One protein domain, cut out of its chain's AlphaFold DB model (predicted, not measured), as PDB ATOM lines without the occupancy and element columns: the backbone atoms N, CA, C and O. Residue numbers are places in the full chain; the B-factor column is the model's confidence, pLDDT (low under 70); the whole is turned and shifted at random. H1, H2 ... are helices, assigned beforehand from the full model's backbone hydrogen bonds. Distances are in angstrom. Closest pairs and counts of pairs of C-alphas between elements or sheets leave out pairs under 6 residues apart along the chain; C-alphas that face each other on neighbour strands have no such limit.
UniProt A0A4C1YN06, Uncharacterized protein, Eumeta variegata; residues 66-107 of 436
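This is residues 66 to 107 of the 436 residues of an uncharacterized protein of Eumeta variegata (UniProt A0A4C1YN06). What shape do these atoms make? A short helix, H1, leads through a loop, residues 74 to 82, that folds the chain back into a much longer helix, H2, in a lopsided helical hairpin. H1 packs on the first part of H2, and residues 91 to 107 of H2 stick out as a long arm that makes much of the length. What is it made of, and how large is it? The printed part has 42 residues with two named helices, H1 then H2, and no named strand, and its class is all helix. It is only just extended, close to loose, with a radius of gyration of the C-alphas of 13.9 A, and it spans 46 by 16 by 8 A.

How does H1, residues 66 to 73, stand to H2, residues 83 to 107? They touch, the closest C-alphas being those of Ala 72 and Leu 86, 4.9 A apart, and H2 touches H1 with residues 83 to 89 alone. They form a helical hairpin and run opposite ways at a shallow tilt of 33 degrees, only just short of steep. Are the helix backbones complete? In H1 every O i to N i+4 pair is within hydrogen-bond range; in H2 it is 19 of 21.

Where does H1 lie? It begins at C-alpha 66, at (-31.949, -33.026, 21.228), and measures 10.2 A from first to last C-alpha. Where does H2 lie? It begins at C-alpha 83, at (-30.689, -18.708, 28.664), and ends 36.9 A away at C-alpha 107, at (-23.527, -28.271, -6.225).

How far does the printed part reach? The two C-alphas farthest apart, those of Asp 77 and Arg 107, are 46.1 A apart. Is it unbroken? The printed part has no cut, and the link from H1 to H2, 9 residues, is short. Where is confidence low? The mean pLDDT of the printed part is 86.3, and residues 103 to 107 are under 70.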
ATOM      1  N   GLU A  66     -31.098 -32.717  20.082       86.19
ATOM      2  CA  GLU A  66     -31.949 -33.026  21.228       86.19
ATOM      3  C   GLU A  66     -31.184 -32.958  22.553       86.19
ATOM      4  O   GLU A  66     -31.658 -32.301  23.475       86.19
ATOM      5  N   ASP A  67     -29.977 -33.521  22.646       90.75
ATOM      6  CA  ASP A  67     -29.167 -33.452  23.870       90.75
ATOM      7  C   ASP A  67     -28.775 -32.014  24.219       90.75
ATOM      8  O   ASP A  67     -28.869 -31.603  25.376       90.75
ATOM      9  N   LEU A  68     -28.407 -31.201  23.225       88.00
ATOM     10  CA  LEU A  68     -28.090 -29.784  23.434       88.00
ATOM     11  C   LEU A  68     -29.310 -28.980  23.898       88.00
ATOM     12  O   LEU A  68     -29.183 -28.099  24.753       88.00
ATOM     13  N   ILE A  69     -30.494 -29.288  23.362       87.81
ATOM     14  CA  ILE A  69     -31.755 -28.677  23.790       87.81
ATOM     15  C   ILE A  69     -32.110 -29.129  25.208       87.81
ATOM     16  O   ILE A  69     -32.461 -28.283  26.028       87.81
ATOM     17  N   ASN A  70     -31.957 -30.411  25.530       89.50
ATOM     18  CA  ASN A  70     -32.232 -30.962  26.857       89.50
ATOM     19  C   ASN A  70     -31.284 -30.374  27.916       89.50
ATOM     20  O   ASN A  70     -31.725 -29.974  28.993       89.50
ATOM     21  N   ILE A  71     -29.999 -30.211  27.588       89.94
ATOM     22  CA  ILE A  71     -29.015 -29.542  28.452       89.94
ATOM     23  C   ILE A  71     -29.368 -28.057  28.644       89.94
ATOM     24  O   ILE A  71     -29.239 -27.524  29.747       89.94
ATOM     25  N   ALA A  72     -29.833 -27.371  27.596       90.38
ATOM     26  CA  ALA A  72     -30.205 -25.957  27.671       90.38
ATOM     27  C   ALA A  72     -31.529 -25.709  28.421       90.38
ATOM     28  O   ALA A  72     -31.654 -24.714  29.145       90.38
ATOM     29  N   ALA A  73     -32.507 -26.598  28.240       90.12
ATOM     30  CA  ALA A  73     -33.813 -26.554  28.892       90.12
ATOM     31  C   ALA A  73     -33.728 -26.915  30.383       90.12
ATOM     32  O   ALA A  73     -34.536 -26.423  31.173       90.12
ATOM     33  N   GLY A  74     -32.707 -27.689  30.762       90.06
ATOM     34  CA  GLY A  74     -32.511 -28.190  32.114       90.06
ATOM     35  C   GLY A  74     -33.439 -29.371  32.437       90.06
ATOM     36  O   GLY A  74     -34.272 -29.758  31.616       90.06
ATOM     37  N   PRO A  75     -33.309 -29.961  33.639       90.81
ATOM     38  CA  PRO A  75     -34.193 -31.031  34.091       90.81
ATOM     39  C   PRO A  75     -35.655 -30.568  34.091       90.81
ATOM     40  O   PRO A  75     -35.952 -29.460  34.556       90.81
ATOM     41  N   LEU A  76     -36.561 -31.431  33.616       85.94
ATOM     42  CA  LEU A  76     -38.010 -31.171  33.535       85.94
ATOM     43  C   LEU A  76     -38.601 -30.728  34.884       85.94
ATOM     44  O   LEU A  76     -39.560 -29.962  34.939       85.94
ATOM     45  N   ASP A  77     -37.981 -31.174  35.970       92.38
ATOM     46  CA  ASP A  77     -38.421 -30.975  37.344       92.38
ATOM     47  C   ASP A  77     -38.212 -29.527  37.821       92.38
ATOM     48  O   ASP A  77     -38.896 -29.066  38.735       92.38
ATOM     49  N   ILE A  78     -37.265 -28.793  37.218       89.00
ATOM     50  CA  ILE A  78     -36.804 -27.494  37.736       89.00
ATOM     51  C   ILE A  78     -37.279 -26.319  36.865       89.00
ATOM     52  O   ILE A  78     -37.233 -25.179  37.327       89.00
ATOM     53  N   ASN A  79     -37.799 -26.552  35.650       85.00
ATOM     54  CA  ASN A  79     -38.354 -25.518  34.750       85.00
ATOM     55  C   ASN A  79     -37.512 -24.221  34.679       85.00
ATOM     56  O   ASN A  79     -38.029 -23.113  34.507       85.00
ATOM     57  N   ARG A  80     -36.189 -24.342  34.833       91.38
ATOM     58  CA  ARG A  80     -35.238 -23.234  34.754       91.38
ATOM     59  C   ARG A  80     -34.378 -23.431  33.526       91.38
ATOM     60  O   ARG A  80     -33.382 -24.144  33.554       91.38
ATOM     61  N   VAL A  81     -34.756 -22.724  32.473       94.06
ATOM     62  CA  VAL A  81     -33.990 -22.661  31.234       94.06
ATOM     63  C   VAL A  81     -32.747 -21.807  31.463       94.06
ATOM     64  O   VAL A  81     -32.841 -20.647  31.881       94.06
ATOM     65  N   ASN A  82     -31.567 -22.351  31.167       92.31
ATOM     66  CA  ASN A  82     -30.341 -21.566  31.199       92.31
ATOM     67  C   ASN A  82     -30.200 -20.800  29.879       92.31
ATOM     68  O   ASN A  82     -29.650 -21.304  28.898       92.31
ATOM     69  N   PHE A  83     -30.679 -19.554  29.863       93.56
ATOM     70  CA  PHE A  83     -30.689 -18.708  28.664       93.56
ATOM     71  C   PHE A  83     -29.315 -18.557  27.999       93.56
ATOM     72  O   PHE A  83     -29.243 -18.478  26.777       93.56
ATOM     73  N   LYS A  84     -28.217 -18.566  28.769       93.56
ATOM     74  CA  LYS A  84     -26.861 -18.475  28.204       93.56
ATOM     75  C   LYS A  84     -26.478 -19.734  27.430       93.56
ATOM     76  O   LYS A  84     -25.809 -19.637  26.404       93.56
ATOM     77  N   VAL A  85     -26.898 -20.904  27.910       90.88
ATOM     78  CA  VAL A  85     -26.665 -22.182  27.224       90.88
ATOM     79  C   VAL A  85     -27.546 -22.259  25.981       90.88
ATOM     80  O   VAL A  85     -27.033 -22.515  24.897       90.88
ATOM     81  N   LEU A  86     -28.830 -21.906  26.099       93.44
ATOM     82  CA  LEU A  86     -29.755 -21.881  24.963       93.44
ATOM     83  C   LEU A  86     -29.282 -20.937  23.845       93.44
ATOM     84  O   LEU A  86     -29.321 -21.293  22.671       93.44
ATOM     85  N   GLN A  87     -28.775 -19.754  24.205       96.19
ATOM     86  CA  GLN A  87     -28.221 -18.798  23.247       96.19
ATOM     87  C   GLN A  87     -27.004 -19.366  22.500       96.19
ATOM     88  O   GLN A  87     -26.883 -19.165  21.292       96.19
ATOM     89  N   LYS A  88     -26.116 -20.091  23.193       93.88
ATOM     90  CA  LYS A  88     -24.973 -20.763  22.557       93.88
ATOM     91  C   LYS A  88     -25.432 -21.867  21.604       93.88
ATOM     92  O   LYS A  88     -24.950 -21.912  20.478       93.88
ATOM     93  N   VAL A  89     -26.391 -22.699  22.018       93.50
ATOM     94  CA  VAL A  89     -26.958 -23.768  21.176       93.50
ATOM     95  C   VAL A  89     -27.586 -23.188  19.907       93.50
ATOM     96  O   VAL A  89     -27.262 -23.628  18.806       93.50
ATOM     97  N   LEU A  90     -28.398 -22.135  20.034       93.81
ATOM     98  CA  LEU A  90     -28.983 -21.427  18.890       93.81
ATOM     99  C   LEU A  90     -27.918 -20.864  17.942       93.81
ATOM    100  O   LEU A  90     -28.069 -20.954  16.726       93.81
ATOM    101  N   HIS A  91     -26.832 -20.303  18.478       93.62
ATOM    102  CA  HIS A  91     -25.750 -19.761  17.660       93.62
ATOM    103  C   HIS A  91     -24.994 -20.857  16.890       93.62
ATOM    104  O   HIS A  91     -24.636 -20.653  15.730       93.62
ATOM    105  N   ILE A  92     -24.775 -22.024  17.507       90.75
ATOM    106  CA  ILE A  92     -24.145 -23.180  16.850       90.75
ATOM    107  C   ILE A  92     -25.038 -23.697  15.717       90.75
ATOM    108  O   ILE A  92     -24.560 -23.846  14.592       90.75
ATOM    109  N   LEU A  93     -26.335 -23.894  15.978       90.19
ATOM    110  CA  LEU A  93     -27.295 -24.360  14.971       90.19
ATOM    111  C   LEU A  93     -27.417 -23.383  13.797       90.19
ATOM    112  O   LEU A  93     -27.383 -23.798  12.640       90.19
ATOM    113  N   ALA A  94     -27.483 -22.079  14.074       91.81
ATOM    114  CA  ALA A  94     -27.505 -21.057  13.031       91.81
ATOM    115  C   ALA A  94     -26.223 -21.071  12.177       91.81
ATOM    116  O   ALA A  94     -26.281 -20.866  10.965       91.81
ATOM    117  N   GLY A  95     -25.065 -21.336  12.792       94.31
ATOM    118  CA  GLY A  95     -23.804 -21.530  12.076       94.31
ATOM    119  C   GLY A  95     -23.848 -22.749  11.152       94.31
ATOM    120  O   GLY A  95     -23.502 -22.639   9.979       94.31
ATOM    121  N   GLN A  96     -24.330 -23.888  11.653       89.06
ATOM    122  CA  GLN A  96     -24.463 -25.119  10.869       89.06
ATOM    123  C   GLN A  96     -25.432 -24.958   9.693       89.06
ATOM    124  O   GLN A  96     -25.110 -25.392   8.587       89.06
ATOM    125  N   MET A  97     -26.565 -24.274   9.889       86.56
ATOM    126  CA  MET A  97     -27.504 -23.977   8.804       86.56
ATOM    127  C   MET A  97     -26.858 -23.153   7.688       86.56
ATOM    128  O   MET A  97     -26.990 -23.520   6.525       86.56
ATOM    129  N   ARG A  98     -26.076 -22.115   8.018       90.12
ATOM    130  CA  ARG A  98     -25.366 -21.329   6.990       90.12
ATOM    131  C   ARG A  98     -24.348 -22.154   6.208       90.12
ATOM    132  O   ARG A  98     -24.209 -21.967   5.005       90.12
ATOM    133  N   VAL A  99     -23.628 -23.064   6.869       88.50
ATOM    134  CA  VAL A  99     -22.666 -23.943   6.178       88.50
ATOM    135  C   VAL A  99     -23.386 -24.928   5.253       88.50
ATOM    136  O   VAL A  99     -22.877 -25.231   4.174       88.50
ATOM    137  N   LEU A 100     -24.559 -25.422   5.653       83.88
ATOM    138  CA  LEU A 100     -25.378 -26.291   4.807       83.88
ATOM    139  C   LEU A 100     -25.941 -25.534   3.598       83.88
ATOM    140  O   LEU A 100     -25.843 -26.048   2.490       83.88
ATOM    141  N   GLU A 101     -26.438 -24.309   3.782       78.50
ATOM    142  CA  GLU A 101     -26.912 -23.450   2.685       78.50
ATOM    143  C   GLU A 101     -25.801 -23.190   1.654       78.50
ATOM    144  O   GLU A 101     -25.996 -23.425   0.464       78.50
ATOM    145  N   GLN A 102     -24.597 -22.829   2.112       76.19
ATOM    146  CA  GLN A 102     -23.456 -22.578   1.223       76.19
ATOM    147  C   GLN A 102     -22.981 -23.832   0.473       76.19
ATOM    148  O   GLN A 102     -22.554 -23.746  -0.675       76.19
ATOM    149  N   LYS A 103     -23.044 -25.016   1.094       66.56
ATOM    150  CA  LYS A 103     -22.643 -26.274   0.437       66.56
ATOM    151  C   LYS A 103     -23.684 -26.801  -0.555       66.56
ATOM    152  O   LYS A 103     -23.313 -27.569  -1.441       66.56
ATOM    153  N   VAL A 104     -24.953 -26.420  -0.411       56.12
ATOM    154  CA  VAL A 104     -26.013 -26.767  -1.371       56.12
ATOM    155  C   VAL A 104     -25.908 -25.895  -2.625       56.12
ATOM    156  O   VAL A 104     -26.038 -26.423  -3.725       56.12
ATOM    157  N   GLU A 105     -25.552 -24.616  -2.484       57.72
ATOM    158  CA  GLU A 105     -25.401 -23.693  -3.620       57.72
ATOM    159  C   GLU A 105     -24.247 -24.093  -4.562       57.72
ATOM    160  O   GLU A 105     -24.398 -24.069  -5.778       57.72
ATOM    161  N   ILE A 106     -23.129 -24.599  -4.024       58.72
ATOM    162  CA  ILE A 106     -21.958 -25.000  -4.833       58.72
ATOM    163  C   ILE A 106     -22.246 -26.219  -5.736       58.72
ATOM    164  O   ILE A 106     -21.573 -26.415  -6.743       58.72
ATOM    165  N   ARG A 107     -23.250 -27.056  -5.432       58.66
ATOM    166  CA  ARG A 107     -23.527 -28.271  -6.225       58.66
ATOM    167  C   ARG A 107     -24.527 -28.088  -7.364       58.66
ATOM    168  O   ARG A 107     -24.550 -28.931  -8.259       58.66
TER     169      ARG A 107